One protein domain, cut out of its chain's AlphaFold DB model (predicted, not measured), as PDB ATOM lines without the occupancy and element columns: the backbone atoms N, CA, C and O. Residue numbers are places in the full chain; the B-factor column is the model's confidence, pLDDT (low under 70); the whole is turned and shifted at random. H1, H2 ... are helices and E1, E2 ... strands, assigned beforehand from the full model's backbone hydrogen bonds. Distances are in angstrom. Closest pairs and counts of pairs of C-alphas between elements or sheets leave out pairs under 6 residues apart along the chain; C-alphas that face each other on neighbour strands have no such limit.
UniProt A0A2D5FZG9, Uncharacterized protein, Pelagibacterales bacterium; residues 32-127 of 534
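Overview. This is residues 32 to 127 of the 534 residues of an uncharacterized protein of Pelagibacterales bacterium (UniProt A0A2D5FZG9). A curled seven-stranded sheet, like part of a barrel that stays open between E1 and E2, makes the body. Two short helices, H1 and H2, pack by its E2 and E3 end, and the hairpin E6 and E7 reaches out as an arm at the opposite end of the longest axis. The 96 printed residues hold two named helices and nine named strands, in the order E1 H1 H2 E2 E3 E4 E5 E6 E7 E8 E9, of mixed class. The large sheet runs E1 E8 E9 E5 E4 E3 E2 and is mixed; E6 and E7 form an antiparallel second sheet. The whole is compact, with a radius of gyration of the C-alphas of 13.6 A, yet elongated, spanning 44 by 26 by 25 A.

Arrangement. The large sheet is strongly twisted. E2, residues 57 to 59, E3, residues 64 to 67, E4, residues 73 to 77, and E5, residues 87 to 91, form a meander, each strand the antiparallel neighbour of the one before. N 57 and O 66 are 2.9 A apart, N 65 and O 76 2.8 A, and N 90 and O 73 2.8 A, within hydrogen-bond range. E9, residues 119 to 126, is antiparallel to E5, with N 89 and O 125 2.8 A apart; it bends by 51 degrees at residue 123. E8, residues 108 to 113, forms a hairpin with E9, with N 112 and O 120 2.8 A apart. E1, residues 32 to 34, is an edge strand parallel to E8, with N 33 and O 111 2.9 A apart. H1, residues 39 to 47, is on the sheet at a height of 9.2 A over a local plane fitted to just 6 C-alphas. It lies over E3 and only just over E2, where 3 of its C-alphas fall, and runs along the strands, at 7 degrees to E3 on the local plane. Its closest C-alphas to E2 are those of Glu 41 and Ile 57, 6.4 A. H2, residues 50 to 55, only grazes the sheet with residues 51 to 55. H1 and H2 touch only at the corner, with Leu 45 and Gln 53 closest, their C-alphas 5.2 A apart. In both helices every O i to N i+4 pair is within hydrogen-bond range. E6, residues 96 to 99, and E7, residues 103 to 106, form a hairpin, with N 105 and O 97 2.7 A apart; E7 runs on into E8 at 37 degrees.

Along the chain. E1 begins at C-alpha 32, (400.856, 243.414, 235.326). H1 is 11.6 A long, E4 13.6 A, E5 13.5 A, E8 16.1 A and E9 21.3 A. E9 ends at C-alpha 126, (407.943, 246.608, 250.051).

Size, cuts and confidence. The C-alphas of Lys 40 and Asp 101 are the two farthest apart, 44.9 A. The printed part has no cut and no long link. Its mean pLDDT is 87.1; residues 79 and 101 to 102 are under 70.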
ATOM      1  N   SER A  32     400.589 244.738 235.900       81.50
ATOM      2  CA  SER A  32     400.856 243.414 235.326       81.50
ATOM      3  C   SER A  32     402.340 243.211 235.047       81.50
ATOM      4  O   SER A  32     403.026 244.099 234.539       81.50
ATOM      5  N   LEU A  33     402.846 242.029 235.400       83.81
ATOM      6  CA  LEU A  33     404.236 241.637 235.204       83.81
ATOM      7  C   LEU A  33     404.284 240.325 234.421       83.81
ATOM      8  O   LEU A  33     403.680 239.328 234.816       83.81
ATOM      9  N   THR A  34     405.014 240.326 233.309       87.12
ATOM     10  CA  THR A  34     405.273 239.113 232.527       87.12
ATOM     11  C   THR A  34     406.712 238.681 232.741       87.12
ATOM     12  O   THR A  34     407.637 239.432 232.440       87.12
ATOM     13  N   LEU A  35     406.875 237.470 233.258       88.56
ATOM     14  CA  LEU A  35     408.144 236.801 233.516       88.56
ATOM     15  C   LEU A  35     408.227 235.548 232.640       88.56
ATOM     16  O   LEU A  35     407.220 235.095 232.085       88.56
ATOM     17  N   ASN A  36     409.430 235.002 232.493       89.25
ATOM     18  CA  ASN A  36     409.688 233.873 231.607       89.25
ATOM     19  C   ASN A  36     410.404 232.713 232.319       89.25
ATOM     20  O   ASN A  36     411.482 232.284 231.908       89.25
ATOM     21  N   TYR A  37     409.810 232.198 233.399       91.25
ATOM     22  CA  TYR A  37     410.351 231.042 234.124       91.25
ATOM     23  C   TYR A  37     409.814 229.721 233.569       91.25
ATOM     24  O   TYR A  37     408.606 229.514 233.434       91.25
ATOM     25  N   SER A  38     410.686 228.745 233.344       92.19
ATOM     26  CA  SER A  38     410.259 227.392 232.990       92.19
ATOM     27  C   SER A  38     409.524 226.703 234.149       92.19
ATOM     28  O   SER A  38     409.803 226.926 235.331       92.19
ATOM     29  N   ASN A  39     408.638 225.752 233.827       92.19
ATOM     30  CA  ASN A  39     407.988 224.907 234.840       92.19
ATOM     31  C   ASN A  39     409.007 224.157 235.717       92.19
ATOM     32  O   ASN A  39     408.752 223.898 236.890       92.19
ATOM     33  N   LYS A  40     410.182 223.822 235.166       93.12
ATOM     34  CA  LYS A  40     411.272 223.180 235.912       93.12
ATOM     35  C   LYS A  40     411.859 224.115 236.970       93.12
ATOM     36  O   LYS A  40     412.140 223.662 238.077       93.12
ATOM     37  N   GLU A  41     412.054 225.389 236.644       93.75
ATOM     38  CA  GLU A  41     412.564 226.393 237.581       93.75
ATOM     39  C   GLU A  41     411.548 226.688 238.679       93.75
ATOM     40  O   GLU A  41     411.900 226.632 239.856       93.75
ATOM     41  N   LEU A  42     410.277 226.873 238.320       94.19
ATOM     42  CA  LEU A  42     409.207 227.052 239.301       94.19
ATOM     43  C   LEU A  42     409.095 225.827 240.221       94.19
ATOM     44  O   LEU A  42     409.092 225.971 241.440       94.19
ATOM     45  N   ASN A  43     409.129 224.603 239.687       93.56
ATOM     46  CA  ASN A  43     409.118 223.400 240.524       93.56
ATOM     47  C   ASN A  43     410.323 223.324 241.475       93.56
ATOM     48  O   ASN A  43     410.168 222.917 242.627       93.56
ATOM     49  N   ARG A  44     411.517 223.748 241.037       94.25
ATOM     50  CA  ARG A  44     412.699 223.841 241.912       94.25
ATOM     51  C   ARG A  44     412.515 224.878 243.015       94.25
ATOM     52  O   ARG A  44     412.903 224.603 244.146       94.25
ATOM     53  N   LEU A  45     411.910 226.021 242.710       94.44
ATOM     54  CA  LEU A  45     411.630 227.060 243.697       94.44
ATOM     55  C   LEU A  45     410.625 226.581 244.756       94.44
ATOM     56  O   LEU A  45     410.842 226.787 245.945       94.44
ATOM     57  N   TYR A  46     409.531 225.934 244.348       92.19
ATOM     58  CA  TYR A  46     408.460 225.548 245.275       92.19
ATOM     59  C   TYR A  46     408.734 224.252 246.040       92.19
ATOM     60  O   TYR A  46     408.326 224.146 247.197       92.19
ATOM     61  N   TYR A  47     409.396 223.281 245.407       92.06
ATOM     62  CA  TYR A  47     409.525 221.913 245.924       92.06
ATOM     63  C   TYR A  47     410.967 221.393 245.949       92.06
ATOM     64  O   TYR A  47     411.216 220.290 246.434       92.06
ATOM     65  N   GLY A  48     411.924 222.148 245.405       88.06
ATOM     66  CA  GLY A  48     413.334 221.774 245.414       88.06
ATOM     67  C   GLY A  48     414.023 222.024 246.757       88.06
ATOM     68  O   GLY A  48     413.415 222.426 247.748       88.06
ATOM     69  N   ASN A  49     415.339 221.797 246.772       89.56
ATOM     70  CA  ASN A  49     416.213 222.116 247.902       89.56
ATOM     71  C   ASN A  49     416.102 223.610 248.281       89.56
ATOM     72  O   ASN A  49     416.033 224.475 247.407       89.56
ATOM     73  N   LYS A  50     416.190 223.891 249.587       89.31
ATOM     74  CA  LYS A  50     416.284 225.222 250.201       89.31
ATOM     75  C   LYS A  50     417.267 226.193 249.516       89.31
ATOM     76  O   LYS A  50     417.016 227.390 249.518       89.31
ATOM     77  N   TYR A  51     418.327 225.707 248.866       90.88
ATOM     78  CA  TYR A  51     419.217 226.516 248.021       90.88
ATOM     79  C   TYR A  51     418.449 227.338 246.970       90.88
ATOM     80  O   TYR A  51     418.650 228.544 246.875       90.88
ATOM     81  N   TYR A  52     417.535 226.709 246.219       90.44
ATOM     82  CA  TYR A  52     416.747 227.391 245.180       90.44
ATOM     83  C   TYR A  52     415.706 228.342 245.775       90.44
ATOM     84  O   TYR A  52     415.357 229.339 245.159       90.44
ATOM     85  N   GLN A  53     415.227 228.051 246.982       91.62
ATOM     86  CA  GLN A  53     414.305 228.912 247.722       91.62
ATOM     87  C   GLN A  53     414.982 230.203 248.201       91.62
ATOM     88  O   GLN A  53     414.398 231.278 248.075       91.62
ATOM     89  N   ILE A  54     416.211 230.101 248.720       89.62
ATOM     90  CA  ILE A  54     416.979 231.232 249.258       89.62
ATOM     91  C   ILE A  54     417.587 232.077 248.134       89.62
ATOM     92  O   ILE A  54     417.397 233.290 248.116       89.62
ATOM     93  N   ASN A  55     418.291 231.446 247.190       90.81
ATOM     94  CA  ASN A  55     418.979 232.169 246.113       90.81
ATOM     95  C   ASN A  55     418.036 232.558 244.970       90.81
ATOM     96  O   ASN A  55     418.300 233.523 244.260       90.81
ATOM     97  N   GLY A  56     416.912 231.854 244.840       93.25
ATOM     98  CA  GLY A  56     415.902 232.110 243.826       93.25
ATOM     99  C   GLY A  56     416.216 231.506 242.464       93.25
ATOM    100  O   GLY A  56     417.167 230.744 242.276       93.25
ATOM    101  N   ILE A  57     415.356 231.849 241.515       93.12
ATOM    102  CA  ILE A  57     415.482 231.559 240.086       93.12
ATOM    103  C   ILE A  57     415.488 232.882 239.321       93.12
ATOM    104  O   ILE A  57     414.776 233.807 239.705       93.12
ATOM    105  N   THR A  58     416.275 232.971 238.250       91.38
ATOM    106  CA  THR A  58     416.492 234.228 237.520       91.38
ATOM    107  C   THR A  58     415.855 234.178 236.142       91.38
ATOM    108  O   THR A  58     416.145 233.290 235.344       91.38
ATOM    109  N   ASP A  59     415.029 235.171 235.841       85.38
ATOM    110  CA  ASP A  59     414.615 235.494 234.487       85.38
ATOM    111  C   ASP A  59     415.698 236.376 233.863       85.38
ATOM    112  O   ASP A  59     415.785 237.574 234.135       85.38
ATOM    113  N   ILE A  60     416.550 235.757 233.045       78.25
ATOM    114  CA  ILE A  60     417.712 236.406 232.425       78.25
ATOM    115  C   ILE A  60     417.284 237.566 231.515       78.25
ATOM    116  O   ILE A  60     417.998 238.560 231.416       78.25
ATOM    117  N   LEU A  61     416.118 237.469 230.866       77.62
ATOM    118  CA  LEU A  61     415.644 238.503 229.940       77.62
ATOM    119  C   LEU A  61     415.250 239.781 230.682       77.62
ATOM    120  O   LEU A  61     415.506 240.883 230.202       77.62
ATOM    121  N   ASN A  62     414.639 239.616 231.853       71.31
ATOM    122  CA  ASN A  62     414.110 240.713 232.659       71.31
ATOM    123  C   ASN A  62     415.007 241.083 233.850       71.31
ATOM    124  O   ASN A  62     414.593 241.914 234.664       71.31
ATOM    125  N   THR A  63     416.169 240.428 233.988       83.62
ATOM    126  CA  THR A  63     417.100 240.550 235.128       83.62
ATOM    127  C   THR A  63     416.369 240.533 236.476       83.62
ATOM    128  O   THR A  63     416.634 241.333 237.374       83.62
ATOM    129  N   THR A  64     415.366 239.656 236.576       87.56
ATOM    130  CA  THR A  64     414.459 239.552 237.724       87.56
ATOM    131  C   THR A  64     414.681 238.214 238.412       87.56
ATOM    132  O   THR A  64     414.707 237.177 237.755       87.56
ATOM    133  N   ILE A  65     414.825 238.225 239.732       92.31
ATOM    134  CA  ILE A  65     415.028 237.041 240.561       92.31
ATOM    135  C   ILE A  65     413.764 236.800 241.387       92.31
ATOM    136  O   ILE A  65     413.296 237.683 242.106       92.31
ATOM    137  N   LEU A  66     413.217 235.586 241.309       94.50
ATOM    138  CA  LEU A  66     412.111 235.129 242.145       94.50
ATOM    139  C   LEU A  66     412.642 234.213 243.251       94.50
ATOM    140  O   LEU A  66     413.180 233.141 242.972       94.50
ATOM    141  N   LYS A  67     412.463 234.624 244.508       95.31
ATOM    142  CA  LYS A  67     412.893 233.891 245.710       95.31
ATOM    143  C   LYS A  67     411.682 233.448 246.528       95.31
ATOM    144  O   LYS A  67     410.598 234.022 246.433       95.31
ATOM    145  N   LYS A  68     411.866 232.420 247.354       94.12
ATOM    146  CA  LYS A  68     410.858 231.927 248.300       94.12
ATOM    147  C   LYS A  68     411.542 231.358 249.551       94.12
ATOM    148  O   LYS A  68     411.435 230.160 249.794       94.12
ATOM    149  N   PRO A  69     412.283 232.171 250.327       91.25
ATOM    150  CA  PRO A  69     413.149 231.669 251.398       91.25
ATOM    151  C   PRO A  69     412.382 230.911 252.490       91.25
ATOM    152  O   PRO A  69     412.931 230.000 253.109       91.25
ATOM    153  N   ASN A  70     411.116 231.285 252.703       91.56
ATOM    154  CA  ASN A  70     410.178 230.633 253.611       91.56
ATOM    155  C   ASN A  70     408.812 230.457 252.912       91.56
ATOM    156  O   ASN A  70     408.713 229.758 251.904       91.56
ATOM    157  N   SER A  71     407.734 231.067 253.419       91.69
ATOM    158  CA  SER A  71     406.407 230.955 252.784       91.69
ATOM    159  C   SER A  71     406.057 232.121 251.862       91.69
ATOM    160  O   SER A  71     405.190 231.956 251.006       91.69
ATOM    161  N   VAL A  72     406.733 233.262 252.005       93.88
ATOM    162  CA  VAL A  72     406.500 234.472 251.204       93.88
ATOM    163  C   VAL A  72     407.383 234.451 249.954       93.88
ATOM    164  O   VAL A  72     408.571 234.129 250.037       93.88
ATOM    165  N   LEU A  73     406.801 234.763 248.794       94.94
ATOM    166  CA  LEU A  73     407.555 234.962 247.553       94.94
ATOM    167  C   LEU A  73     408.146 236.370 247.538       94.94
ATOM    168  O   LEU A  73     407.485 237.320 247.954       94.94
ATOM    169  N   LEU A  74     409.355 236.506 247.009       94.12
ATOM    170  CA  LEU A  74     410.035 237.783 246.841       94.12
ATOM    171  C   LEU A  74     410.402 237.958 245.372       94.12
ATOM    172  O   LEU A  74     410.937 237.030 244.763       94.12
ATOM    173  N   LEU A  75     410.139 239.138 244.827       91.62
ATOM    174  CA  LEU A  75     410.660 239.554 243.531       91.62
ATOM    175  C   LEU A  75     411.740 240.599 243.744       91.62
ATOM    176  O   LEU A  75     411.545 241.562 244.481       91.62
ATOM    177  N   GLU A  76     412.865 240.404 243.078       89.31
ATOM    178  CA  GLU A  76     414.025 241.282 243.123       89.31
ATOM    179  C   GLU A  76     414.461 241.599 241.703       89.31
ATOM    180  O   GLU A  76     414.426 240.718 240.843       89.31
ATOM    181  N   LYS A  77     414.858 242.842 241.440       82.94
ATOM    182  CA  LYS A  77     415.325 243.243 240.117       82.94
ATOM    183  C   LYS A  77     416.748 243.770 240.195       82.94
ATOM    184  O   LYS A  77     417.025 244.720 240.921       82.94
ATOM    185  N   GLU A  78     417.649 243.166 239.428       74.81
ATOM    186  CA  GLU A  78     419.033 243.627 239.374       74.81
ATOM    187  C   GLU A  78     419.087 245.009 238.709       74.81
ATOM    188  O   GLU A  78     418.510 245.226 237.636       74.81
ATOM    189  N   ASN A  79     419.771 245.955 239.362       69.88
ATOM    190  CA  ASN A  79     420.070 247.303 238.858       69.88
ATOM    191  C   ASN A  79     418.849 248.108 238.368       69.88
ATOM    192  O   ASN A  79     418.974 248.977 237.503       69.88
ATOM    193  N   SER A  80     417.649 247.809 238.870       75.44
ATOM    194  CA  SER A  80     416.422 248.510 238.486       75.44
ATOM    195  C   SER A  80     415.333 248.374 239.551       75.44
ATOM    196  O   SER A  80     415.485 247.650 240.528       75.44
ATOM    197  N   PHE A  81     414.231 249.105 239.370       72.75
ATOM    198  CA  PHE A  81     413.168 249.219 240.368       72.75
ATOM    199  C   PHE A  81     411.846 248.654 239.857       72.75
ATOM    200  O   PHE A  81     411.471 248.852 238.697       72.75
ATOM    201  N   ILE A  82     411.113 248.006 240.755       72.25
ATOM    202  CA  ILE A  82     409.702 247.660 240.622       72.25
ATOM    203  C   ILE A  82     408.950 248.608 241.554       72.25
ATOM    204  O   ILE A  82     409.075 248.516 242.770       72.25
ATOM    205  N   ASP A  83     408.227 249.565 240.974       72.00
ATOM    206  CA  ASP A  83     407.484 250.582 241.732       72.00
ATOM    207  C   ASP A  83     408.334 251.327 242.790       72.00
ATOM    208  O   ASP A  83     407.936 251.500 243.932       72.00
ATOM    209  N   ASN A  84     409.543 251.761 242.401       74.38
ATOM    210  CA  ASN A  84     410.562 252.407 243.259       74.38
ATOM    211  C   ASN A  84     411.327 251.487 244.217       74.38
ATOM    212  O   ASN A  84     412.292 251.951 244.807       74.38
ATOM    213  N   TYR A  85     410.994 250.200 244.315       77.94
ATOM    214  CA  TYR A  85     411.698 249.258 245.190       77.94
ATOM    215  C   TYR A  85     412.542 248.270 244.385       77.94
ATOM    216  O   TYR A  85     412.112 247.781 243.341       77.94
ATOM    217  N   GLN A  86     413.737 247.931 244.867       76.75
ATOM    218  CA  GLN A  86     414.565 246.891 244.236       76.75
ATOM    219  C   GLN A  86     414.075 245.477 244.572       76.75
ATOM    220  O   GLN A  86     414.235 244.555 243.772       76.75
ATOM    221  N   GLN A  87     413.453 245.310 245.744       86.38
ATOM    222  CA  GLN A  87     412.917 244.039 246.217       86.38
ATOM    223  C   GLN A  87     411.536 244.224 246.861       86.38
ATOM    224  O   GLN A  87     411.340 245.071 247.736       86.38
ATOM    225  N   ILE A  88     410.584 243.378 246.473       89.94
ATOM    226  CA  ILE A  88     409.193 243.393 246.940       89.94
ATOM    227  C   ILE A  88     408.754 241.999 247.402       89.94
ATOM    228  O   ILE A  88     409.229 240.977 246.906       89.94
ATOM    229  N   SER A  89     407.829 241.958 248.355       93.00
ATOM    230  CA  SER A  89     407.165 240.742 248.827       93.00
ATOM    231  C   SER A  89     405.825 240.554 248.132       93.00
ATOM    232  O   SER A  89     405.104 241.523 247.893       93.00
ATOM    233  N   LEU A  90     405.472 239.299 247.851       93.25
ATOM    234  CA  LEU A  90     404.185 238.922 247.277       93.25
ATOM    235  C   LEU A  90     403.328 238.231 248.326       93.25
ATOM    236  O   LEU A  90     403.694 237.170 248.843       93.25
ATOM    237  N   VAL A  91     402.157 238.799 248.591       92.25
ATOM    238  CA  VAL A  91     401.154 238.208 249.480       92.25
ATOM    239  C   VAL A  91     399.872 237.896 248.713       92.25
ATOM    240  O   VAL A  91     399.523 238.555 247.737       92.25
ATOM    241  N   ASN A  92     399.151 236.865 249.151       89.69
ATOM    242  CA  ASN A  92     397.987 236.343 248.419       89.69
ATOM    243  C   ASN A  92     396.681 237.098 248.715       89.69
ATOM    244  O   ASN A  92     395.639 236.796 248.138       89.69
ATOM    245  N   LYS A  93     396.705 238.041 249.656       90.25
ATOM    246  CA  LYS A  93     395.547 238.827 250.081       90.25
ATOM    247  C   LYS A  93     395.976 240.267 250.301       90.25
ATOM    248  O   LYS A  93     397.111 240.514 250.703       90.25
ATOM    249  N   LYS A  94     395.049 241.196 250.075       89.31
ATOM    250  CA  LYS A  94     395.273 242.610 250.357       89.31
ATOM    251  C   LYS A  94     395.547 242.784 251.846       89.31
ATOM    252  O   LYS A  94     394.725 242.383 252.667       89.31
ATOM    253  N   ILE A  95     396.674 243.402 252.165       87.94
ATOM    254  CA  ILE A  95     397.028 243.810 253.522       87.94
ATOM    255  C   ILE A  95     397.381 245.289 253.532       87.94
ATOM    256  O   ILE A  95     397.707 245.872 252.496       87.94
ATOM    257  N   LYS A  96     397.292 245.876 254.719       87.94
ATOM    258  CA  LYS A  96     397.760 247.228 254.996       87.94
ATOM    259  C   LYS A  96     398.906 247.158 255.989       87.94
ATOM    260  O   LYS A  96     398.837 246.373 256.937       87.94
ATOM    261  N   PHE A  97     399.927 247.974 255.782       87.06
ATOM    262  CA  PHE A  97     400.987 248.174 256.759       87.06
ATOM    263  C   PHE A  97     401.023 249.622 257.219       87.06
ATOM    264  O   PHE A  97     401.018 250.540 256.412       87.06
ATOM    265  N   PHE A  98     401.101 249.821 258.522       87.31
ATOM    266  CA  PHE A  98     401.256 251.120 259.147       87.31
ATOM    267  C   PHE A  98     402.699 251.277 259.609       87.31
ATOM    268  O   PHE A  98     403.206 250.459 260.381       87.31
ATOM    269  N   LEU A  99     403.350 252.330 259.136       82.44
ATOM    270  CA  LEU A  99     404.711 252.692 259.497       82.44
ATOM    271  C   LEU A  99     404.658 254.124 260.035       82.44
ATOM    272  O   LEU A  99     404.433 255.064 259.281       82.44
ATOM    273  N   HIS A 100     404.807 254.256 261.355       78.38
ATOM    274  CA  HIS A 100     404.608 255.480 262.139       78.38
ATOM    275  C   HIS A 100     403.343 256.267 261.765       78.38
ATOM    276  O   HIS A 100     402.443 255.815 261.064       78.38
ATOM    277  N   ASP A 101     403.239 257.468 262.308       69.00
ATOM    278  CA  ASP A 101     402.096 258.360 262.199       69.00
ATOM    279  C   ASP A 101     401.945 259.050 260.833       69.00
ATOM    280  O   ASP A 101     400.998 259.814 260.657       69.00
ATOM    281  N   LEU A 102     402.806 258.746 259.854       67.56
ATOM    282  CA  LEU A 102     402.816 259.429 258.552       67.56
ATOM    283  C   LEU A 102     402.536 258.503 257.371       67.56
ATOM    284  O   LEU A 102     402.231 259.006 256.288       67.56
ATOM    285  N   ILE A 103     402.662 257.181 257.541       75.44
ATOM    286  CA  ILE A 103     402.582 256.246 256.421       75.44
ATOM    287  C   ILE A 103     401.624 255.096 256.698       75.44
ATOM    288  O   ILE A 103     401.753 254.320 257.647       75.44
ATOM    289  N   GLU A 104     400.702 254.952 255.757       80.25
ATOM    290  CA  GLU A 104     399.897 253.765 255.539       80.25
ATOM    291  C   GLU A 104     400.243 253.218 254.150       80.25
ATOM    292  O   GLU A 104     400.199 253.941 253.153       80.25
ATOM    293  N   LEU A 105     400.620 251.947 254.094       79.44
ATOM    294  CA  LEU A 105     400.969 251.225 252.881       79.44
ATOM    295  C   LEU A 105     399.867 250.239 252.560       79.44
ATOM    296  O   LEU A 105     399.712 249.214 253.224       79.44
ATOM    297  N   ASP A 106     399.120 250.550 251.512       82.94
ATOM    298  CA  ASP A 106     398.227 249.600 250.876       82.94
ATOM    299  C   ASP A 106     399.042 248.667 249.976       82.94
ATOM    300  O   ASP A 106     399.802 249.117 249.119       82.94
ATOM    301  N   ALA A 107     398.857 247.358 250.143       85.44
ATOM    302  CA  ALA A 107     399.425 246.400 249.209       85.44
ATOM    303  C   ALA A 107     398.812 246.605 247.809       85.44
ATOM    304  O   ALA A 107     397.583 246.650 247.662       85.44
ATOM    305  N   VAL A 108     399.665 246.722 246.789       84.81
ATOM    306  CA  VAL A 108     399.261 247.044 245.409       84.81
ATOM    307  C   VAL A 108     398.904 245.753 244.670       84.81
ATOM    308  O   VAL A 108     399.733 244.842 244.647       84.81
ATOM    309  N   PRO A 109     397.700 245.618 244.083       87.81
ATOM    310  CA  PRO A 109     397.342 244.423 243.329       87.81
ATOM    311  C   PRO A 109     398.225 244.277 242.089       87.81
ATOM    312  O   PRO A 109     398.554 245.250 241.411       87.81
ATOM    313  N   VAL A 110     398.598 243.038 241.786       87.06
ATOM    314  CA  VAL A 110     399.391 242.713 240.604       87.06
ATOM    315  C   VAL A 110     398.997 241.365 240.013       87.06
ATOM    316  O   VAL A 110     398.822 240.372 240.724       87.06
ATOM    317  N   SER A 111     398.917 241.305 238.690       90.00
ATOM    318  CA  SER A 111     398.827 240.047 237.954       90.00
ATOM    319  C   SER A 111     400.208 239.648 237.440       90.00
ATOM    320  O   SER A 111     400.857 240.417 236.729       90.00
ATOM    321  N   ILE A 112     400.685 238.459 237.813       90.06
ATOM    322  CA  ILE A 112     402.002 237.960 237.413       90.06
ATOM    323  C   ILE A 112     401.839 236.721 236.548       90.06
ATOM    324  O   ILE A 112     401.540 235.625 237.037       90.06
ATOM    325  N   LYS A 113     402.146 236.885 235.261       92.44
ATOM    326  CA  LYS A 113     402.324 235.777 234.328       92.44
ATOM    327  C   LYS A 113     403.750 235.250 234.486       92.44
ATOM    328  O   LYS A 113     404.684 235.867 233.987       92.44
ATOM    329  N   PHE A 114     403.929 234.127 235.180       90.19
ATOM    330  CA  PHE A 114     405.249 233.504 235.355       90.19
ATOM    331  C   PHE A 114     405.738 232.797 234.086       90.19
ATOM    332  O   PHE A 114     406.945 232.719 233.869       90.19
ATOM    333  N   ASN A 115     404.803 232.254 233.301       90.12
ATOM    334  CA  ASN A 115     405.001 231.715 231.954       90.12
ATOM    335  C   ASN A 115     403.649 231.566 231.232       90.12
ATOM    336  O   ASN A 115     402.620 232.022 231.727       90.12
ATOM    337  N   ASP A 116     403.627 230.925 230.061       88.56
ATOM    338  CA  ASP A 116     402.410 230.743 229.251       88.56
ATOM    339  C   ASP A 116     401.296 229.928 229.918       88.56
ATOM    340  O   ASP A 116     400.143 230.027 229.504       88.56
ATOM    341  N   TYR A 117     401.616 229.164 230.963       90.12
ATOM    342  CA  TYR A 117     400.680 228.263 231.637       90.12
ATOM    343  C   TYR A 117     400.336 228.700 233.063       90.12
ATOM    344  O   TYR A 117     399.300 228.300 233.589       90.12
ATOM    345  N   ILE A 118     401.201 229.489 233.707       91.25
ATOM    346  CA  ILE A 118     401.084 229.857 235.118       91.25
ATOM    347  C   ILE A 118     400.938 231.372 235.229       91.25
ATOM    348  O   ILE A 118     401.889 232.127 235.024       91.25
ATOM    349  N   ASN A 119     399.737 231.794 235.616       91.75
ATOM    350  CA  ASN A 119     399.400 233.171 235.939       91.75
ATOM    351  C   ASN A 119     398.721 233.213 237.310       91.75
ATOM    352  O   ASN A 119     397.809 232.427 237.560       91.75
ATOM    353  N   ASN A 120     399.162 234.113 238.184       92.81
ATOM    354  CA  ASN A 120     398.607 234.284 239.522       92.81
ATOM    355  C   ASN A 120     398.480 235.768 239.860       92.81
ATOM    356  O   ASN A 120     399.298 236.585 239.442       92.81
ATOM    357  N   ASN A 121     397.492 236.090 240.689       93.00
ATOM    358  CA  ASN A 121     397.324 237.430 241.234       93.00
ATOM    359  C   ASN A 121     397.896 237.492 242.650       93.00
ATOM    360  O   ASN A 121     397.650 236.603 243.467       93.00
ATOM    361  N   PHE A 122     398.626 238.562 242.932       92.94
ATOM    362  CA  PHE A 122     399.210 238.851 244.236       92.94
ATOM    363  C   PHE A 122     398.908 240.288 244.637       92.94
ATOM    364  O   PHE A 122     398.330 241.067 243.880       92.94
ATOM    365  N   TYR A 123     399.355 240.635 245.833       90.88
ATOM    366  CA  TYR A 123     399.534 242.009 246.247       90.88
ATOM    367  C   TYR A 123     401.004 242.227 246.596       90.88
ATOM    368  O   TYR A 123     401.614 241.410 247.291       90.88
ATOM    369  N   PHE A 124     401.571 243.310 246.083       87.69
ATOM    370  CA  PHE A 124     402.937 243.735 246.342       87.69
ATOM    371  C   PHE A 124     403.016 244.538 247.633       87.69
ATOM    372  O   PHE A 124     402.211 245.443 247.858       87.69
ATOM    373  N   THR A 125     404.027 244.246 248.444       86.69
ATOM    374  CA  THR A 125     404.436 245.094 249.567       86.69
ATOM    375  C   THR A 125     405.953 245.273 249.542       86.69
ATOM    376  O   THR A 125     406.659 244.322 249.194       86.69
ATOM    377  N   PRO A 126     406.498 246.440 249.922       82.12
ATOM    378  CA  PRO A 126     407.943 246.608 250.051       82.12
ATOM    379  C   PRO A 126     408.532 245.553 250.993       82.12
ATOM    380  O   PRO A 126     407.896 245.156 251.973       82.12
ATOM    381  N   THR A 127     409.732 245.063 250.687       86.12
ATOM    382  CA  THR A 127     410.504 244.289 251.674       86.12
ATOM    383  C   THR A 127     411.124 245.223 252.703       86.12
ATOM    384  O   THR A 127     411.320 246.406 252.440       86.12
TER     385      THR A 127